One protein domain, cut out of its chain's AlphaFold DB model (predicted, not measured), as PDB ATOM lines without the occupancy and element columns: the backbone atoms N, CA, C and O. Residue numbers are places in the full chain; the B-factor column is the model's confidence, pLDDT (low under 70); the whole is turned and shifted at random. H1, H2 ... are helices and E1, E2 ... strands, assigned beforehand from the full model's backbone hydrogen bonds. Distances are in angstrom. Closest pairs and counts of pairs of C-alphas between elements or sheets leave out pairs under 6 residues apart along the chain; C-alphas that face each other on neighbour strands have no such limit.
ATOM      1  N   ASP A  59     122.990 100.083  54.182       52.84
ATOM      2  CA  ASP A  59     122.598  99.526  52.885       52.84
ATOM      3  C   ASP A  59     121.323  98.685  53.000       52.84
ATOM      4  O   ASP A  59     120.431  98.760  52.151       52.84
ATOM      5  N   LEU A  60     121.184  97.944  54.102       46.34
ATOM      6  CA  LEU A  60     119.962  97.206  54.417       46.34
ATOM      7  C   LEU A  60     118.797  98.159  54.714       46.34
ATOM      8  O   LEU A  60     117.667  97.891  54.316       46.34
ATOM      9  N   LEU A  61     119.062  99.298  55.361       45.06
ATOM     10  CA  LEU A  61     118.044 100.317  55.627       45.06
ATOM     11  C   LEU A  61     117.632 101.128  54.392       45.06
ATOM     12  O   LEU A  61     116.503 101.608  54.364       45.06
ATOM     13  N   ARG A  62     118.522 101.341  53.414       48.44
ATOM     14  CA  ARG A  62     118.209 102.079  52.173       48.44
ATOM     15  C   ARG A  62     117.265 101.300  51.263       48.44
ATOM     16  O   ARG A  62     116.446 101.909  50.587       48.44
ATOM     17  N   ASN A  63     117.376  99.973  51.272       46.97
ATOM     18  CA  ASN A  63     116.626  99.091  50.380       46.97
ATOM     19  C   ASN A  63     115.362  98.491  51.014       46.97
ATOM     20  O   ASN A  63     114.614  97.793  50.330       46.97
ATOM     21  N   GLN A  64     115.106  98.729  52.304       47.69
ATOM     22  CA  GLN A  64     113.865  98.278  52.925       47.69
ATOM     23  C   GLN A  64     112.713  99.241  52.618       47.69
ATOM     24  O   GLN A  64     112.886 100.456  52.751       47.69
ATOM     25  N   PRO A  65     111.521  98.725  52.252       56.38
ATOM     26  CA  PRO A  65     110.328  99.554  52.185       56.38
ATOM     27  C   PRO A  65     110.141 100.245  53.533       56.38
ATOM     28  O   PRO A  65     110.390  99.653  54.590       56.38
ATOM     29  N   ILE A  66     109.748 101.517  53.493       57.25
ATOM     30  CA  ILE A  66     109.573 102.323  54.696       57.25
ATOM     31  C   ILE A  66     108.607 101.582  55.626       57.25
ATOM     32  O   ILE A  66     107.423 101.455  55.334       57.25
ATOM     33  N   ASN A  67     109.115 101.073  56.751       60.28
ATOM     34  CA  ASN A  67     108.284 100.384  57.728       60.28
ATOM     35  C   ASN A  67     107.407 101.414  58.453       60.28
ATOM     36  O   ASN A  67     107.849 102.061  59.404       60.28
ATOM     37  N   LEU A  68     106.164 101.561  57.991       63.84
ATOM     38  CA  LEU A  68     105.174 102.485  58.547       63.84
ATOM     39  C   LEU A  68     104.513 101.960  59.828       63.84
ATOM     40  O   LEU A  68     103.725 102.680  60.441       63.84
ATOM     41  N   LYS A  69     104.828 100.738  60.278       65.25
ATOM     42  CA  LYS A  69     104.202 100.130  61.459       65.25
ATOM     43  C   LYS A  69     104.293 101.003  62.718       65.25
ATOM     44  O   LYS A  69     103.258 101.189  63.343       65.25
ATOM     45  N   PRO A  70     105.444 101.605  63.089       62.22
ATOM     46  CA  PRO A  70     105.509 102.467  64.272       62.22
ATOM     47  C   PRO A  70     104.583 103.687  64.181       62.22
ATOM     48  O   PRO A  70     104.029 104.109  65.193       62.22
ATOM     49  N   LEU A  71     104.398 104.232  62.973       65.06
ATOM     50  CA  LEU A  71     103.494 105.348  62.715       65.06
ATOM     51  C   LEU A  71     102.027 104.899  62.783       65.06
ATOM     52  O   LEU A  71     101.232 105.536  63.467       65.06
ATOM     53  N   LYS A  72     101.677 103.782  62.131       68.44
ATOM     54  CA  LYS A  72     100.331 103.186  62.183       68.44
ATOM     55  C   LYS A  72      99.938 102.823  63.618       68.44
ATOM     56  O   LYS A  72      98.857 103.191  64.062       68.44
ATOM     57  N   ASP A  73     100.832 102.182  64.368       66.50
ATOM     58  CA  ASP A  73     100.625 101.845  65.779       66.50
ATOM     59  C   ASP A  73     100.437 103.110  66.629       66.50
ATOM     60  O   ASP A  73      99.586 103.131  67.518       66.50
ATOM     61  N   TYR A  74     101.203 104.178  66.371       69.62
ATOM     62  CA  TYR A  74     101.022 105.457  67.061       69.62
ATOM     63  C   TYR A  74      99.642 106.059  66.769       69.62
ATOM     64  O   TYR A  74      98.906 106.359  67.705       69.62
ATOM     65  N   MET A  75      99.260 106.161  65.492       70.19
ATOM     66  CA  MET A  75      97.978 106.733  65.063       70.19
ATOM     67  C   MET A  75      96.779 105.927  65.573       70.19
ATOM     68  O   MET A  75      95.832 106.507  66.101       70.19
ATOM     69  N   ASN A  76      96.828 104.598  65.495       67.19
ATOM     70  CA  ASN A  76      95.754 103.730  65.982       67.19
ATOM     71  C   ASN A  76      95.551 103.871  67.497       67.19
ATOM     72  O   ASN A  76      94.416 104.001  67.949       67.19
ATOM     73  N   ASN A  77      96.643 103.922  68.269       63.38
ATOM     74  CA  ASN A  77      96.588 104.174  69.715       63.38
ATOM     75  C   ASN A  77      96.150 105.604  70.059       63.38
ATOM     76  O   ASN A  77      95.752 105.871  71.190       63.38
ATOM     77  N   TYR A  78      96.256 106.535  69.112       66.44
ATOM     78  CA  TYR A  78      95.786 107.903  69.284       66.44
ATOM     79  C   TYR A  78      94.274 108.027  69.077       66.44
ATOM     80  O   TYR A  78      93.608 108.780  69.789       66.44
ATOM     81  N   ILE A  79      93.740 107.294  68.096       67.25
ATOM     82  CA  ILE A  79      92.333 107.349  67.682       67.25
ATOM     83  C   ILE A  79      91.455 106.473  68.585       67.25
ATOM     84  O   ILE A  79      90.352 106.881  68.947       67.25
ATOM     85  N   LYS A  80      91.932 105.284  68.971       66.88
ATOM     86  CA  LYS A  80      91.213 104.376  69.870       66.88
ATOM     87  C   LYS A  80      91.598 104.662  71.324       66.88
ATOM     88  O   LYS A  80      92.764 104.536  71.684       66.88
ATOM     89  N   SER A  81      90.629 105.053  72.156       68.06
ATOM     90  CA  SER A  81      90.889 105.500  73.535       68.06
ATOM     91  C   SER A  81      90.597 104.466  74.620       68.06
ATOM     92  O   SER A  81      91.191 104.566  75.696       68.06
ATOM     93  N   GLU A  82      89.715 103.500  74.357       77.88
ATOM     94  CA  GLU A  82      89.280 102.495  75.334       77.88
ATOM     95  C   GLU A  82      88.724 101.222  74.668       77.88
ATOM     96  O   GLU A  82      88.295 101.270  73.513       77.88
ATOM     97  N   ASP A  83      88.744 100.105  75.399       76.25
ATOM     98  CA  ASP A  83      88.009  98.864  75.118       76.25
ATOM     99  C   ASP A  83      87.215  98.443  76.361       76.25
ATOM    100  O   ASP A  83      87.771  98.369  77.457       76.25
ATOM    101  N   ASP A  84      85.923  98.158  76.181       81.81
ATOM    102  CA  ASP A  84      85.024  97.694  77.241       81.81
ATOM    103  C   ASP A  84      84.884  96.164  77.188       81.81
ATOM    104  O   ASP A  84      84.496  95.591  76.165       81.81
ATOM    105  N   PHE A  85      85.204  95.507  78.303       78.31
ATOM    106  CA  PHE A  85      85.097  94.062  78.502       78.31
ATOM    107  C   PHE A  85      83.993  93.691  79.513       78.31
ATOM    108  O   PHE A  85      84.022  92.612  80.107       78.31
ATOM    109  N   GLY A  86      83.018  94.578  79.727       78.44
ATOM    110  CA  GLY A  86      81.894  94.429  80.651       78.44
ATOM    111  C   GLY A  86      82.270  94.786  82.087       78.44
ATOM    112  O   GLY A  86      81.760  95.755  82.646       78.44
ATOM    113  N   ASP A  87      83.190  94.022  82.676       74.44
ATOM    114  CA  ASP A  87      83.618  94.204  84.074       74.44
ATOM    115  C   ASP A  87      84.854  95.107  84.211       74.44
ATOM    116  O   ASP A  87      85.238  95.507  85.314       74.44
ATOM    117  N   ALA A  88      85.503  95.423  83.089       70.69
ATOM    118  CA  ALA A  88      86.723  96.210  83.035       70.69
ATOM    119  C   ALA A  88      86.758  97.075  81.774       70.69
ATOM    120  O   ALA A  88      86.256  96.683  80.722       70.69
ATOM    121  N   ILE A  89      87.397  98.239  81.897       75.38
ATOM    122  CA  ILE A  89      87.675  99.134  80.775       75.38
ATOM    123  C   ILE A  89      89.187  99.272  80.663       75.38
ATOM    124  O   ILE A  89      89.828  99.809  81.575       75.38
ATOM    125  N   ASP A  90      89.734  98.833  79.535       72.81
ATOM    126  CA  ASP A  90      91.129  99.071  79.191       72.81
ATOM    127  C   ASP A  90      91.252 100.422  78.496       72.81
ATOM    128  O   ASP A  90      90.546 100.704  77.534       72.81
ATOM    129  N   TRP A  91      92.166 101.263  78.976       71.81
ATOM    130  CA  TRP A  91      92.414 102.593  78.421       71.81
ATOM    131  C   TRP A  91      93.729 102.607  77.645       71.81
ATOM    132  O   TRP A  91      94.750 102.123  78.135       71.81
ATOM    133  N   TYR A  92      93.744 103.253  76.477       71.94
ATOM    134  CA  TYR A  92      94.921 103.322  75.604       71.94
ATOM    135  C   TYR A  92      95.299 104.759  75.251       71.94
ATOM    136  O   TYR A  92      94.484 105.683  75.341       71.94
ATOM    137  N   GLY A  93      96.568 104.945  74.867       71.94
ATOM    138  CA  GLY A  93      97.106 106.204  74.346       71.94
ATOM    139  C   GLY A  93      96.644 107.441  75.120       71.94
ATOM    140  O   GLY A  93      96.894 107.576  76.320       71.94
ATOM    141  N   ARG A  94      95.943 108.346  74.428       78.00
ATOM    142  CA  ARG A  94      95.430 109.603  74.996       78.00
ATOM    143  C   ARG A  94      94.388 109.381  76.100       78.00
ATOM    144  O   ARG A  94      94.362 110.134  77.075       78.00
ATOM    145  N   GLY A  95      93.542 108.362  75.956       73.81
ATOM    146  CA  GLY A  95      92.519 107.991  76.938       73.81
ATOM    147  C   GLY A  95      93.138 107.572  78.269       73.81
ATOM    148  O   GLY A  95      92.733 108.068  79.317       73.81
ATOM    149  N   ALA A  96      94.201 106.766  78.218       79.75
ATOM    150  CA  ALA A  96      94.943 106.341  79.404       79.75
ATOM    151  C   ALA A  96      95.544 107.527  80.173       79.75
ATOM    152  O   ALA A  96      95.398 107.619  81.391       79.75
ATOM    153  N   ILE A  97      96.167 108.478  79.466       84.00
ATOM    154  CA  ILE A  97      96.766 109.667  80.095       84.00
ATOM    155  C   ILE A  97      95.682 110.511  80.775       84.00
ATOM    156  O   ILE A  97      95.833 110.892  81.935       84.00
ATOM    157  N   LYS A  98      94.557 110.759  80.092       84.00
ATOM    158  CA  LYS A  98      93.418 111.488  80.672       84.00
ATOM    159  C   LYS A  98      92.840 110.780  81.890       84.00
ATOM    160  O   LYS A  98      92.534 111.436  82.882       84.00
ATOM    161  N   LYS A  99      92.728 109.450  81.843       82.81
ATOM    162  CA  LYS A  99      92.249 108.666  82.979       82.81
ATOM    163  C   LYS A  99      93.181 108.819  84.180       82.81
ATOM    164  O   LYS A  99      92.694 109.124  85.265       82.81
ATOM    165  N   ILE A 100      94.496 108.730  83.979       82.25
ATOM    166  CA  ILE A 100      95.501 108.965  85.029       82.25
ATOM    167  C   ILE A 100      95.377 110.380  85.609       82.25
ATOM    168  O   ILE A 100      95.355 110.533  86.828       82.25
ATOM    169  N   ILE A 101      95.241 111.405  84.762       85.38
ATOM    170  CA  ILE A 101      95.044 112.796  85.205       85.38
ATOM    171  C   ILE A 101      93.786 112.904  86.071       85.38
ATOM    172  O   ILE A 101      93.863 113.446  87.169       85.38
ATOM    173  N   SER A 102      92.662 112.327  85.632       83.88
ATOM    174  CA  SER A 102      91.408 112.344  86.399       83.88
ATOM    175  C   SER A 102      91.514 111.583  87.723       83.88
ATOM    176  O   SER A 102      90.905 111.969  88.710       83.88
ATOM    177  N   MET A 103      92.335 110.529  87.787       78.31
ATOM    178  CA  MET A 103      92.627 109.822  89.037       78.31
ATOM    179  C   MET A 103      93.500 110.652  89.983       78.31
ATOM    180  O   MET A 103      93.510 110.399  91.180       78.31
ATOM    181  N   CYS A 104      94.225 111.651  89.487       77.44
ATOM    182  CA  CYS A 104      94.923 112.602  90.351       77.44
ATOM    183  C   CYS A 104      93.990 113.722  90.852       77.44
ATOM    184  O   CYS A 104      94.376 114.491  91.731       77.44
ATOM    185  N   GLU A 105      92.782 113.852  90.292       72.50
ATOM    186  CA  GLU A 105      91.785 114.842  90.692       72.50
ATOM    187  C   GLU A 105      90.896 114.274  91.807       72.50
ATOM    188  O   GLU A 105      90.175 113.297  91.629       72.50
ATOM    189  N   GLY A 106      90.930 114.900  92.985       56.00
ATOM    190  CA  GLY A 106      89.936 114.651  94.033       56.00
ATOM    191  C   GLY A 106      90.311 113.651  95.127       56.00
ATOM    192  O   GLY A 106      89.441 113.315  95.927       56.00
ATOM    193  N   ARG A 107      91.570 113.201  95.233       53.28
ATOM    194  CA  ARG A 107      92.080 112.500  96.429       53.28
ATOM    195  C   ARG A 107      93.541 112.867  96.674       53.28
ATOM    196  O   ARG A 107      94.331 112.829  95.738       53.28
ATOM    197  N   ASP A 108      93.907 113.133  97.930       51.22
ATOM    198  CA  ASP A 108      95.309 113.373  98.312       51.22
ATOM    199  C   ASP A 108      96.205 112.168  97.988       51.22
ATOM    200  O   ASP A 108      97.389 112.345  97.731       51.22
ATOM    201  N   ASN A 109      95.637 110.953  97.947       49.94
ATOM    202  CA  ASN A 109      96.329 109.720  97.582       49.94
ATOM    203  C   ASN A 109      95.337 108.712  96.954       49.94
ATOM    204  O   ASN A 109      94.510 108.140  97.670       49.94
ATOM    205  N   ILE A 110      95.409 108.437  95.644       50.22
ATOM    206  CA  ILE A 110      94.797 107.215  95.078       50.22
ATOM    207  C   ILE A 110      95.839 106.109  95.112       50.22
ATOM    208  O   ILE A 110      96.795 106.145  94.341       50.22
ATOM    209  N   TYR A 111      95.649 105.130  95.999       51.00
ATOM    210  CA  TYR A 111      96.424 103.893  95.992       51.00
ATOM    211  C   TYR A 111      96.151 103.157  94.690       51.00
ATOM    212  O   TYR A 111      95.015 102.753  94.431       51.00
ATOM    213  N   VAL A 112      97.183 102.972  93.871       54.41
ATOM    214  CA  VAL A 112      97.048 102.087  92.720       54.41
ATOM    215  C   VAL A 112      97.152 100.660  93.246       54.41
ATOM    216  O   VAL A 112      98.243 100.132  93.448       54.41
ATOM    217  N   VAL A 113      95.997 100.070  93.564       40.31
ATOM    218  CA  VAL A 113      95.886  98.665  93.970       40.31
ATOM    219  C   VAL A 113      95.973  97.827  92.704       40.31
ATOM    220  O   VAL A 113      94.983  97.540  92.042       40.31
ATOM    221  N   GLY A 114      97.198  97.509  92.330       45.59
ATOM    222  CA  GLY A 114      97.510  96.699  91.171       45.59
ATOM    223  C   GLY A 114      99.013  96.588  91.049       45.59
ATOM    224  O   GLY A 114      99.747  97.515  91.401       45.59
ATOM    225  N   ASN A 115      99.473  95.445  90.563       43.16
ATOM    226  CA  ASN A 115     100.867  95.190  90.242       43.16
ATOM    227  C   ASN A 115     101.275  96.025  89.005       43.16
ATOM    228  O   ASN A 115     101.772  95.468  88.038       43.16
ATOM    229  N   LEU A 116     101.163  97.366  89.063       44.72
ATOM    230  CA  LEU A 116     101.704  98.351  88.094       44.72
ATOM    231  C   LEU A 116     103.207  98.152  87.792       44.72
ATOM    232  O   LEU A 116     103.841  98.901  87.050       44.72
ATOM    233  N   TYR A 117     103.814  97.205  88.498       47.72
ATOM    234  CA  TYR A 117     105.225  96.965  88.655       47.72
ATOM    235  C   TYR A 117     105.584  95.495  88.440       47.72
ATOM    236  O   TYR A 117     106.726  95.129  88.739       47.72
ATOM    237  N   ASP A 118     104.651  94.676  87.938       44.84
ATOM    238  CA  ASP A 118     105.000  93.393  87.338       44.84
ATOM    239  C   ASP A 118     105.925  93.635  86.137       44.84
ATOM    240  O   ASP A 118     105.916  94.710  85.523       44.84
ATOM    241  N   HIS A 119     106.745  92.645  85.781       43.94
ATOM    242  CA  HIS A 119     107.709  92.756  84.674       43.94
ATOM    243  C   HIS A 119     107.081  93.249  83.351       43.94
ATOM    244  O   HIS A 119     107.783  93.824  82.516       43.94
ATOM    245  N   ASN A 120     105.764  93.084  83.190       40.06
ATOM    246  CA  ASN A 120     104.989  93.484  82.019       40.06
ATOM    247  C   ASN A 120     104.698  94.996  81.929       40.06
ATOM    248  O   ASN A 120     104.723  95.533  80.825       40.06
ATOM    249  N   ASP A 121     104.540  95.726  83.034       44.47
ATOM    250  CA  ASP A 121     104.222  97.168  82.990       44.47
ATOM    251  C   ASP A 121     105.476  98.047  82.900       44.47
ATOM    252  O   ASP A 121     105.467  99.126  82.297       44.47
ATOM    253  N   TYR A 122     106.622  97.534  83.361       44.16
ATOM    254  CA  TYR A 122     107.935  98.105  83.040       44.16
ATOM    255  C   TYR A 122     108.185  98.117  81.517       44.16
ATOM    256  O   TYR A 122     108.898  98.988  81.000       44.16
ATOM    257  N   ASN A 123     107.540  97.201  80.780       47.62
ATOM    258  CA  ASN A 123     107.540  97.221  79.324       47.62
ATOM    259  C   ASN A 123     106.647  98.323  78.752       47.62
ATOM    260  O   ASN A 123     106.988  98.804  77.680       47.62
ATOM    261  N   LEU A 124     105.591  98.801  79.419       51.56
ATOM    262  CA  LEU A 124     104.731  99.868  78.885       51.56
ATOM    263  C   LEU A 124     105.525 101.167  78.672       51.56
ATOM    264  O   LEU A 124     105.527 101.735  77.577       51.56
ATOM    265  N   PHE A 125     106.272 101.601  79.691       58.22
ATOM    266  CA  PHE A 125     107.105 102.808  79.619       58.22
ATOM    267  C   PHE A 125     108.261 102.632  78.635       58.22
ATOM    268  O   PHE A 125     108.471 103.469  77.756       58.22
ATOM    269  N   ARG A 126     108.988 101.510  78.728       57.19
ATOM    270  CA  ARG A 126     110.125 101.222  77.844       57.19
ATOM    271  C   ARG A 126     109.688 101.099  76.384       57.19
ATOM    272  O   ARG A 126     110.382 101.609  75.505       57.19
ATOM    273  N   THR A 127     108.545 100.472  76.124       59.00
ATOM    274  CA  THR A 127     107.983 100.299  74.778       59.00
ATOM    275  C   THR A 127     107.509 101.631  74.216       59.00
ATOM    276  O   THR A 127     107.847 101.941  73.076       59.00
ATOM    277  N   ASN A 128     106.817 102.462  75.004       65.62
ATOM    278  CA  ASN A 128     106.391 103.792  74.557       65.62
ATOM    279  C   ASN A 128     107.578 104.701  74.216       65.62
ATOM    280  O   ASN A 128     107.589 105.317  73.151       65.62
ATOM    281  N   ILE A 129     108.605 104.737  75.067       73.12
ATOM    282  CA  ILE A 129     109.805 105.557  74.844       73.12
ATOM    283  C   ILE A 129     110.599 105.035  73.641       73.12
ATOM    284  O   ILE A 129     110.987 105.809  72.768       73.12
ATOM    285  N   SER A 130     110.801 103.717  73.541       68.19
ATOM    286  CA  SER A 130     111.554 103.119  72.430       68.19
ATOM    287  C   SER A 130     110.845 103.324  71.091       68.19
ATOM    288  O   SER A 130     111.482 103.736  70.123       68.19
ATOM    289  N   ARG A 131     109.522 103.113  71.033       70.69
ATOM    290  CA  ARG A 131     108.719 103.348  69.820       70.69
ATOM    291  C   ARG A 131     108.743 104.815  69.404       70.69
ATOM    292  O   ARG A 131     108.946 105.093  68.226       70.69
ATOM    293  N   LYS A 132     108.625 105.754  70.348       77.44
ATOM    294  CA  LYS A 132     108.714 107.190  70.051       77.44
ATOM    295  C   LYS A 132     110.111 107.623  69.606       77.44
ATOM    296  O   LYS A 132     110.217 108.418  68.684       77.44
ATOM    297  N   ARG A 133     111.188 107.056  70.158       79.50
ATOM    298  CA  ARG A 133     112.556 107.306  69.662       79.50
ATOM    299  C   ARG A 133     112.769 106.782  68.243       79.50
ATOM    300  O   ARG A 133     113.428 107.439  67.441       79.50
ATOM    301  N   ILE A 134     112.203 105.620  67.920       77.31
ATOM    302  CA  ILE A 134     112.202 105.100  66.545       77.31
ATOM    303  C   ILE A 134     111.430 106.059  65.633       77.31
ATOM    304  O   ILE A 134     111.947 106.438  64.584       77.31
ATOM    305  N   LEU A 135     110.247 106.505  66.059       78.00
ATOM    306  CA  LEU A 135     109.433 107.472  65.324       78.00
ATOM    307  C   LEU A 135     110.170 108.802  65.112       78.00
ATOM    308  O   LEU A 135     110.186 109.314  64.001       78.00
ATOM    309  N   GLN A 136     110.855 109.323  66.130       83.62
ATOM    310  CA  GLN A 136     111.668 110.535  66.034       83.62
ATOM    311  C   GLN A 136     112.755 110.402  64.964       83.62
ATOM    312  O   GLN A 136     112.883 111.258  64.092       83.62
ATOM    313  N   ARG A 137     113.527 109.308  65.006       81.31
ATOM    314  CA  ARG A 137     114.571 109.023  64.010       81.31
ATOM    315  C   ARG A 137     113.984 108.897  62.609       81.31
ATOM    316  O   ARG A 137     114.587 109.373  61.653       81.31
ATOM    317  N   TRP A 138     112.815 108.273  62.498       79.88
ATOM    318  CA  TRP A 138     112.094 108.134  61.240       79.88
ATOM    319  C   TRP A 138     111.664 109.498  60.682       79.88
ATOM    320  O   TRP A 138     111.939 109.781  59.520       79.88
ATOM    321  N   VAL A 139     111.091 110.375  61.511       79.56
ATOM    322  CA  VAL A 139     110.694 111.739  61.120       79.56
ATOM    323  C   VAL A 139     111.898 112.544  60.626       79.56
ATOM    324  O   VAL A 139     111.820 113.170  59.574       79.56
ATOM    325  N   ILE A 140     113.030 112.481  61.334       82.38
ATOM    326  CA  ILE A 140     114.269 113.153  60.907       82.38
ATOM    327  C   ILE A 140     114.736 112.609  59.553       82.38
ATOM    328  O   ILE A 140     115.075 113.381  58.664       82.38
ATOM    329  N   LYS A 141     114.757 111.281  59.392       77.75
ATOM    330  CA  LYS A 141     115.340 110.630  58.214       77.75
ATOM    331  C   LYS A 141     114.485 110.765  56.952       77.75
ATOM    332  O   LYS A 141     115.048 110.899  55.872       77.75
ATOM    333  N   TYR A 142     113.162 110.666  57.073       74.50
ATOM    334  CA  TYR A 142     112.267 110.528  55.917       74.50
ATOM    335  C   TYR A 142     111.378 111.745  55.659       74.50
ATOM    336  O   TYR A 142     110.921 111.909  54.531       74.50
ATOM    337  N   LEU A 143     111.135 112.592  56.665       75.38
ATOM    338  CA  LEU A 143     110.336 113.812  56.499       75.38
ATOM    339  C   LEU A 143     111.164 115.098  56.579       75.38
ATOM    340  O   LEU A 143     110.647 116.154  56.236       75.38
ATOM    341  N   ASP A 144     112.401 115.029  57.090       81.12
ATOM    342  CA  ASP A 144     113.234 116.198  57.433       81.12
ATOM    343  C   ASP A 144     112.492 117.239  58.307       81.12
ATOM    344  O   ASP A 144     112.779 118.437  58.316       81.12
ATOM    345  N   ASN A 145     111.509 116.782  59.094       82.62
ATOM    346  CA  ASN A 145     110.681 117.642  59.934       82.62
ATOM    347  C   ASN A 145     111.292 117.761  61.340       82.62
ATOM    348  O   ASN A 145     110.936 117.042  62.279       82.62
ATOM    349  N   LYS A 146     112.261 118.674  61.477       85.00
ATOM    350  CA  LYS A 146     112.993 118.916  62.735       85.00
ATOM    351  C   LYS A 146     112.098 119.397  63.875       85.00
ATOM    352  O   LYS A 146     112.387 119.085  65.027       85.00
ATOM    353  N   GLU A 147     111.027 120.126  63.570       87.56
ATOM    354  CA  GLU A 147     110.079 120.595  64.583       87.56
ATOM    355  C   GLU A 147     109.341 119.414  65.216       87.56
ATOM    356  O   GLU A 147     109.428 119.214  66.428       87.56
ATOM    357  N   LEU A 148     108.698 118.571  64.401       86.44
ATOM    358  CA  LEU A 148     108.005 117.370  64.867       86.44
ATOM    359  C   LEU A 148     108.960 116.422  65.603       86.44
ATOM    360  O   LEU A 148     108.633 115.917  66.677       86.44
ATOM    361  N   ALA A 149     110.171 116.230  65.076       87.94
ATOM    362  CA  ALA A 149     111.202 115.453  65.754       87.94
ATOM    363  C   ALA A 149     111.586 116.043  67.125       87.94
ATOM    364  O   ALA A 149     111.837 115.288  68.068       87.94
ATOM    365  N   GLY A 150     111.611 117.371  67.254       90.88
ATOM    366  CA  GLY A 150     111.822 118.069  68.519       90.88
ATOM    367  C   GLY A 150     110.711 117.782  69.527       90.88
ATOM    368  O   GLY A 150     111.005 117.367  70.647       90.88
ATOM    369  N   VAL A 151     109.443 117.899  69.117       91.06
ATOM    370  CA  VAL A 151     108.288 117.619  69.996       91.06
ATOM    371  C   VAL A 151     108.264 116.152  70.438       91.06
ATOM    372  O   VAL A 151     108.046 115.863  71.615       91.06
ATOM    373  N   ILE A 152     108.545 115.210  69.527       88.31
ATOM    374  CA  ILE A 152     108.643 113.781  69.870       88.31
ATOM    375  C   ILE A 152     109.778 113.543  70.876       88.31
ATOM    376  O   ILE A 152     109.607 112.766  71.819       88.31
ATOM    377  N   GLY A 153     110.920 114.212  70.697       90.69
ATOM    378  CA  GLY A 153     112.050 114.148  71.625       90.69
ATOM    379  C   GLY A 153     111.684 114.640  73.021       90.69
ATOM    380  O   GLY A 153     111.866 113.912  73.994       90.69
ATOM    381  N   GLU A 154     111.073 115.820  73.109       92.69
ATOM    382  CA  GLU A 154     110.607 116.385  74.377       92.69
ATOM    383  C   GLU A 154     109.602 115.450  75.070       92.69
ATOM    384  O   GLU A 154     109.704 115.192  76.271       92.69
ATOM    385  N   CYS A 155     108.673 114.862  74.311       89.81
ATOM    386  CA  CYS A 155     107.723 113.881  74.830       89.81
ATOM    387  C   CYS A 155     108.433 112.641  75.403       89.81
ATOM    388  O   CYS A 155     108.082 112.178  76.492       89.81
ATOM    389  N   CYS A 156     109.467 112.128  74.722       88.38
ATOM    390  CA  CYS A 156     110.285 111.021  75.230       88.38
ATOM    391  C   CYS A 156     110.939 111.364  76.572       88.38
ATOM    392  O   CYS A 156     110.926 110.537  77.485       88.38
ATOM    393  N   ASP A 157     111.486 112.572  76.704       88.44
ATOM    394  CA  ASP A 157     112.175 113.005  77.919       88.44
ATOM    395  C   ASP A 157     111.212 113.143  79.105       88.44
ATOM    396  O   ASP A 157     111.544 112.742  80.225       88.44
ATOM    397  N   LYS A 158     109.985 113.628  78.872       88.44
ATOM    398  CA  LYS A 158     108.942 113.677  79.910       88.44
ATOM    399  C   LYS A 158     108.512 112.279  80.355       88.44
ATOM    400  O   LYS A 158     108.390 112.041  81.557       88.44
ATOM    401  N   TRP A 159     108.340 111.341  79.422       86.12
ATOM    402  CA  TRP A 159     108.044 109.945  79.756       86.12
ATOM    403  C   TRP A 159     109.181 109.276  80.548       86.12
ATOM    404  O   TRP A 159     108.912 108.592  81.537       86.12
ATOM    405  N   GLU A 160     110.447 109.500  80.174       84.69
ATOM    406  CA  GLU A 160     111.614 109.024  80.937       84.69
ATOM    407  C   GLU A 160     111.664 109.629  82.346       84.69
ATOM    408  O   GLU A 160     111.947 108.928  83.322       84.69
ATOM    409  N   TYR A 161     111.350 110.917  82.487       87.12
ATOM    410  CA  TYR A 161     111.262 111.559  83.793       87.12
ATOM    411  C   TYR A 161     110.188 110.904  84.675       87.12
ATOM    412  O   TYR A 161     110.497 110.502  85.798       87.12
ATOM    413  N   ILE A 162     108.961 110.712  84.167       83.81
ATOM    414  CA  ILE A 162     107.894 110.028  84.920       83.81
ATOM    415  C   ILE A 162     108.338 108.625  85.323       83.81
ATOM    416  O   ILE A 162     108.198 108.253  86.487       83.81
ATOM    417  N   ARG A 163     108.940 107.864  84.404       82.56
ATOM    418  CA  ARG A 163     109.470 106.531  84.706       82.56
ATOM    419  C   ARG A 163     110.444 106.572  85.890       82.56
ATOM    420  O   ARG A 163     110.312 105.766  86.810       82.56
ATOM    421  N   LYS A 164     111.396 107.510  85.905       81.75
ATOM    422  CA  LYS A 164     112.362 107.671  87.009       81.75
ATOM    423  C   LYS A 164     111.684 108.048  88.328       81.75
ATOM    424  O   LYS A 164     112.040 107.492  89.370       81.75
ATOM    425  N   VAL A 165     110.699 108.947  88.291       82.56
ATOM    426  CA  VAL A 165     109.914 109.336  89.474       82.56
ATOM    427  C   VAL A 165     109.161 108.131  90.038       82.56
ATOM    428  O   VAL A 165     109.268 107.857  91.231       82.56
ATOM    429  N   MET A 166     108.471 107.367  89.191       76.38
ATOM    430  CA  MET A 166     107.712 106.182  89.599       76.38
ATOM    431  C   MET A 166     108.620 105.095  90.194       76.38
ATOM    432  O   MET A 166     108.311 104.543  91.247       76.38
ATOM    433  N   ILE A 167     109.789 104.844  89.591       75.62
ATOM    434  CA  ILE A 167     110.798 103.917  90.134       75.62
ATOM    435  C   ILE A 167     111.282 104.375  91.515       75.62
ATOM    436  O   ILE A 167     111.355 103.580  92.449       75.62
ATOM    437  N   THR A 168     111.596 105.661  91.664       78.62
ATOM    438  CA  THR A 168     112.078 106.213  92.938       78.62
ATOM    439  C   THR A 168     111.010 106.113  94.026       78.62
ATOM    440  O   THR A 168     111.315 105.743  95.160       78.62
ATOM    441  N   ARG A 169     109.750 106.406  93.689       76.69
ATOM    442  CA  ARG A 169     108.599 106.265  94.592       76.69
ATOM    443  C   ARG A 169     108.390 104.815  95.020       76.69
ATOM    444  O   ARG A 169     108.201 104.580  96.211       76.69
ATOM    445  N   LYS A 170     108.554 103.850  94.106       71.62
ATOM    446  CA  LYS A 170     108.527 102.411  94.418       71.62
ATOM    447  C   LYS A 170     109.564 102.036  95.474       71.62
ATOM    448  O   LYS A 170     109.207 101.426  96.473       71.62
ATOM    449  N   TYR A 171     110.828 102.433  95.303       72.94
ATOM    450  CA  TYR A 171     111.874 102.146  96.298       72.94
ATOM    451  C   TYR A 171     111.593 102.766  97.675       72.94
ATOM    452  O   TYR A 171     112.125 102.302  98.678       72.94
ATOM    453  N   LYS A 172     110.742 103.796  97.728       76.38
ATOM    454  CA  LYS A 172     110.282 104.452  98.957       76.38
ATOM    455  C   LYS A 172     108.922 103.941  99.458       76.38
ATOM    456  O   LYS A 172     108.388 104.525 100.393       76.38
ATOM    457  N   ASN A 173     108.355 102.890  98.857       71.75
ATOM    458  CA  ASN A 173     107.013 102.362  99.150       71.75
ATOM    459  C   ASN A 173     105.876 103.398  99.016       71.75
ATOM    460  O   ASN A 173     104.864 103.328  99.712       71.75
ATOM    461  N   ILE A 174     106.025 104.360  98.105       76.94
ATOM    462  CA  ILE A 174     105.015 105.378  97.803       76.94
ATOM    463  C   ILE A 174     104.176 104.890  96.614       76.94
ATOM    464  O   ILE A 174     104.601 105.002  95.464       76.94
ATOM    465  N   ASN A 175     102.978 104.367  96.887       71.38
ATOM    466  CA  ASN A 175     102.129 103.679  95.897       71.38
ATOM    467  C   ASN A 175     100.872 104.465  95.483       71.38
ATOM    468  O   ASN A 175      99.871 103.875  95.076       71.38
ATOM    469  N   TYR A 176     100.914 105.791  95.599       73.12
ATOM    470  CA  TYR A 176      99.804 106.656  95.214       73.12
ATOM    471  C   TYR A 176     100.193 107.681  94.149       73.12
ATOM    472  O   TYR A 176     101.347 108.128  94.080       73.12
ATOM    473  N   LEU A 177      99.199 108.056  93.343       75.25
ATOM    474  CA  LEU A 177      99.257 109.195  92.428       75.25
ATOM    475  C   LEU A 177      98.904 110.482  93.180       75.25
ATOM    476  O   LEU A 177      98.001 110.472  94.014       75.25
ATOM    477  N   ASP A 178      99.620 111.566  92.884       76.50
ATOM    478  CA  ASP A 178      99.433 112.875  93.510       76.50
ATOM    479  C   ASP A 178      99.399 114.014  92.484       76.50
ATOM    480  O   ASP A 178      99.592 113.826  91.278       76.50
ATOM    481  N   ILE A 179      99.173 115.227  92.986       81.06
ATOM    482  CA  ILE A 179      99.077 116.437  92.170       81.06
ATOM    483  C   ILE A 179     100.370 116.759  91.402       81.06
ATOM    484  O   ILE A 179     100.311 117.351  90.325       81.06
ATOM    485  N   HIS A 180     101.539 116.348  91.901       81.25
ATOM    486  CA  HIS A 180     102.804 116.570  91.201       81.25
ATOM    487  C   HIS A 180     102.893 115.688  89.955       81.25
ATOM    488  O   HIS A 180     103.248 116.166  88.877       81.25
ATOM    489  N   LEU A 181     102.516 114.412  90.068       82.44
ATOM    490  CA  LEU A 181     102.436 113.511  88.918       82.44
ATOM    491  C   LEU A 181     101.401 113.987  87.895       82.44
ATOM    492  O   LEU A 181     101.680 113.917  86.697       82.44
ATOM    493  N   LYS A 182     100.268 114.543  88.346       86.12
ATOM    494  CA  LYS A 182      99.243 115.127  87.466       86.12
ATOM    495  C   LYS A 182      99.838 116.120  86.470       86.12
ATOM    496  O   LYS A 182      99.674 115.943  85.268       86.12
ATOM    497  N   GLN A 183     100.585 117.108  86.963       88.31
ATOM    498  CA  GLN A 183     101.192 118.147  86.125       88.31
ATOM    499  C   GLN A 183     102.142 117.556  85.077       88.31
ATOM    500  O   GLN A 183     102.236 118.041  83.949       88.31
ATOM    501  N   HIS A 184     102.859 116.484  85.417       88.62
ATOM    502  CA  HIS A 184     103.721 115.801  84.456       88.62
ATOM    503  C   HIS A 184     102.915 115.082  83.368       88.62
ATOM    504  O   HIS A 184     103.280 115.176  82.196       88.62
ATOM    505  N   PHE A 185     101.809 114.426  83.721       88.19
ATOM    506  CA  PHE A 185     100.922 113.793  82.742       88.19
ATOM    507  C   PHE A 185     100.171 114.809  81.871       88.19
ATOM    508  O   PHE A 185     100.032 114.573  80.674       88.19
ATOM    509  N   GLU A 186      99.756 115.954  82.416       90.69
ATOM    510  CA  GLU A 186      99.165 117.059  81.644       90.69
ATOM    511  C   GLU A 186     100.149 117.585  80.589       90.69
ATOM    512  O   GLU A 186      99.790 117.743  79.424       90.69
ATOM    513  N   ASN A 187     101.420 117.765  80.958       91.56
ATOM    514  CA  ASN A 187     102.464 118.162  80.012       91.56
ATOM    515  C   ASN A 187     102.692 117.115  78.913       91.56
ATOM    516  O   ASN A 187     102.863 117.471  77.747       91.56
ATOM    517  N   ILE A 188     102.684 115.825  79.262       90.38
ATOM    518  CA  ILE A 188     102.776 114.750  78.267       90.38
ATOM    519  C   ILE A 188     101.578 114.794  77.323       90.38
ATOM    520  O   ILE A 188     101.775 114.707  76.116       90.38
ATOM    521  N   LEU A 189     100.363 114.968  77.846       89.94
ATOM    522  CA  LEU A 189      99.150 115.048  77.037       89.94
ATOM    523  C   LEU A 189      99.223 116.192  76.015       89.94
ATOM    524  O   LEU A 189      98.892 115.987  74.852       89.94
ATOM    525  N   LEU A 190      99.714 117.366  76.425       92.06
ATOM    526  CA  LEU A 190      99.921 118.505  75.526       92.06
ATOM    527  C   LEU A 190     100.936 118.199  74.418       92.06
ATOM    528  O   LEU A 190     100.737 118.589  73.269       92.06
ATOM    529  N   LEU A 191     102.028 117.502  74.741       91.12
ATOM    530  CA  LEU A 191     103.031 117.109  73.750       91.12
ATOM    531  C   LEU A 191     102.489 116.055  72.783       91.12
ATOM    532  O   LEU A 191     102.719 116.169  71.584       91.12
ATOM    533  N   GLU A 192     101.745 115.070  73.278       86.19
ATOM    534  CA  GLU A 192     101.060 114.067  72.455       86.19
ATOM    535  C   GLU A 192     100.066 114.737  71.490       86.19
ATOM    536  O   GLU A 192     100.098 114.455  70.293       86.19
ATOM    537  N   ASP A 193      99.272 115.706  71.971       86.00
ATOM    538  CA  ASP A 193      98.327 116.464  71.136       86.00
ATOM    539  C   ASP A 193      99.061 117.252  70.041       86.00
ATOM    540  O   ASP A 193      98.674 117.200  68.871       86.00
ATOM    541  N   ARG A 194     100.192 117.886  70.370       87.62
ATOM    542  CA  ARG A 194     101.042 118.561  69.375       87.62
ATOM    543  C   ARG A 194     101.629 117.594  68.352       87.62
ATOM    544  O   ARG A 194     101.693 117.945  67.175       87.62
ATOM    545  N   ILE A 195     102.080 116.411  68.766       86.44
ATOM    546  CA  ILE A 195     102.623 115.394  67.856       86.44
ATOM    547  C   ILE A 195     101.539 114.964  66.864       86.44
ATOM    548  O   ILE A 195     101.770 114.986  65.656       86.44
ATOM    549  N   TYR A 196     100.343 114.643  67.358       81.44
ATOM    550  CA  TYR A 196      99.213 114.237  66.527       81.44
ATOM    551  C   TYR A 196      98.771 115.326  65.546       81.44
ATOM    552  O   TYR A 196      98.609 115.058  64.355       81.44
ATOM    553  N   GLU A 197      98.633 116.569  66.008       82.75
ATOM    554  CA  GLU A 197      98.284 117.688  65.133       82.75
ATOM    555  C   GLU A 197      99.307 117.894  64.018       82.75
ATOM    556  O   GLU A 197      98.925 118.128  62.872       82.75
ATOM    557  N   ASN A 198     100.599 117.802  64.338       80.88
ATOM    558  CA  ASN A 198     101.661 117.916  63.344       80.88
ATOM    559  C   ASN A 198     101.627 116.757  62.342       80.88
ATOM    560  O   ASN A 198     101.821 116.988  61.152       80.88
ATOM    561  N   PHE A 199     101.307 115.538  62.784       77.38
ATOM    562  CA  PHE A 199     101.136 114.401  61.880       77.38
ATOM    563  C   PHE A 199      99.939 114.562  60.934       77.38
ATOM    564  O   PHE A 199     100.070 114.265  59.751       77.38
ATOM    565  N   ILE A 200      98.791 115.064  61.405       68.06
ATOM    566  CA  ILE A 200      97.625 115.301  60.530       68.06
ATOM    567  C   ILE A 200      97.879 116.444  59.545       68.06
ATOM    568  O   ILE A 200      97.446 116.379  58.395       68.06
ATOM    569  N   LYS A 201      98.546 117.512  59.995       65.69
ATOM    570  CA  LYS A 201      98.834 118.689  59.162       65.69
ATOM    571  C   LYS A 201      99.861 118.380  58.068       65.69
ATOM    572  O   LYS A 201      99.875 119.063  57.045       65.69
ATOM    573  N   ASP A 202     100.689 117.350  58.244       69.00
ATOM    574  CA  ASP A 202     101.688 116.955  57.255       69.00
ATOM    575  C   ASP A 202     101.064 116.147  56.098       69.00
ATOM    576  O   ASP A 202     100.894 114.925  56.132       69.00
ATOM    577  N   ALA A 203     100.742 116.857  55.015       56.25
ATOM    578  CA  ALA A 203     100.167 116.282  53.800       56.25
ATOM    579  C   ALA A 203     101.095 115.285  53.078       56.25
ATOM    580  O   ALA A 203     100.624 114.556  52.201       56.25
ATOM    581  N   SER A 204     102.398 115.255  53.380       61.88
ATOM    582  CA  SER A 204     103.308 114.231  52.852       61.88
ATOM    583  C   SER A 204     103.127 112.910  53.600       61.88
ATOM    584  O   SER A 204     103.056 111.848  52.983       61.88
ATOM    585  N   LEU A 205     102.909 112.979  54.913       63.84
ATOM    586  CA  LEU A 205     102.670 111.830  55.775       63.84
ATOM    587  C   LEU A 205     101.323 111.153  55.498       63.84
ATOM    588  O   LEU A 205     101.252 109.927  55.403       63.84
ATOM    589  N   MET A 206     100.267 111.944  55.290       62.19
ATOM    590  CA  MET A 206      98.949 111.416  54.916       62.19
ATOM    591  C   MET A 206      98.989 110.659  53.578       62.19
ATOM    592  O   MET A 206      98.274 109.674  53.410       62.19
ATOM    593  N   ARG A 207      99.876 111.054  52.651       62.12
ATOM    594  CA  ARG A 207     100.110 110.313  51.399       62.12
ATOM    595  C   ARG A 207     100.810 108.977  51.636       62.12
ATOM    596  O   ARG A 207     100.411 107.994  51.022       62.12
ATOM    597  N   TYR A 208     101.799 108.915  52.532       63.72
ATOM    598  CA  TYR A 208     102.441 107.647  52.904       63.72
ATOM    599  C   TYR A 208     101.458 106.678  53.573       63.72
ATOM    600  O   TYR A 208     101.467 105.491  53.262       63.72
ATOM    601  N   LEU A 209     100.573 107.175  54.442       60.97
ATOM    602  CA  LEU A 209      99.540 106.356  55.086       60.97
ATOM    603  C   LEU A 209      98.473 105.856  54.097       60.97
ATOM    604  O   LEU A 209      98.031 104.717  54.220       60.97
ATOM    605  N   ALA A 210      98.091 106.673  53.109       59.38
ATOM    606  CA  ALA A 210      97.115 106.309  52.076       59.38
ATOM    607  C   ALA A 210      97.682 105.386  50.978       59.38
ATOM    608  O   ALA A 210      96.934 104.647  50.346       59.38
ATOM    609  N   ALA A 211      98.996 105.407  50.734       57.62
ATOM    610  CA  ALA A 211      99.639 104.502  49.776       57.62
ATOM    611  C   ALA A 211      99.714 103.048  50.288       57.62
ATOM    612  O   ALA A 211      99.790 102.116  49.494       57.62
ATOM    613  N   ASP A 212      99.648 102.855  51.608       53.09
ATOM    614  CA  ASP A 212      99.824 101.572  52.300       53.09
ATOM    615  C   ASP A 212      98.485 100.938  52.749       53.09
ATOM    616  O   ASP A 212      98.453 100.115  53.665       53.09
TER     617      ASP A 212
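This is residues 59 to 212 of the 215 residues of an uncharacterized protein of Clostridia bacterium (UniProt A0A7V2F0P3). Three long helices, H4, H5 and H6, run back and forth side by side along the length of the body, H5 between the other two, and the shorter H3 packs along part of H6. H2 crosses from H4 to the beginning of H3, H7 turns across one end of H6, the tip of the small E1-E2 hairpin sticks out at residues 84 to 89, and H1 sticks out at the first printed residues. The printed part has 154 residues, mostly helix, in the order H1 H2 E1 E2 H3 H4 H5 H6 H7; its one sheet, E1 - E2, is antiparallel. It is compact, with a radius of gyration of the C-alphas of 17.1 A, and spans 51 by 34 by 27 A.

Start at the sheet: E1, residues 82 to 84, and E2, residues 89 to 91, form an antiparallel hairpin at 167 degrees, where you find N 83 and O 90 2.9 A apart, within hydrogen-bond range. Next look at H3, residues 93 to 103; its closest C-alpha to E1 is that of Gly 95, 6.6 A from that of Glu 82. H3 touches H6, residues 179 to 201, with residues 182 to 192 of H6 alone, at a shallow tilt of 24 degrees, opposite ways; the closest C-alphas, Ile 101 and Lys 182, are 5.3 A apart. H6 and H5, residues 146 to 171, form a helical hairpin at 25 degrees, closest at the C-alphas of Cys 155 and Leu 191, 5.8 A. H5 and H4, residues 122 to 143, form another at 13 degrees, closest at the C-alphas of Gln 136 and Ala 149, 4.9 A. H4 and H6 are apart. H2, residues 69 to 79, touches H4 at a steep tilt of 67 degrees, closest at the C-alphas of Pro 70 and Leu 135, 6.4 A; it touches H3 only at their ends, closest at the C-alphas of Asn 77 and Gly 93, 5.1 A. H7, residues 203 to 211, and H6 only just touch, only at the corner, with 3 pairs of C-alphas within 8 A, closest at Phe 199 and Leu 205, 6.8 A. H1, residues 59 to 63, touches no helix. Every O i to N i+4 pair is within hydrogen-bond range in H1 to H6, and 4 of 5 in H7.

Find C-alpha 59 at (122.598, 99.526, 52.885), where H1 begins. From C-alpha 146 at (112.993, 118.916, 62.735), H5 runs 37.5 A; H6 runs 33.1 A and H4 30.9 A. H7 ends at C-alpha 211, (99.639, 104.502, 49.776).

The farthest C-alphas, Asp 59 and Asp 108, are 54.8 A apart. The printed part has no cut. The H3 to H4 link, residues 104 to 121, is long; its residues 110 to 111 pair antiparallel with 176 to 177. The mean pLDDT of the printed part is 71.8, and 59 residues are under 70, among them 106 to 128 and 200 to 212.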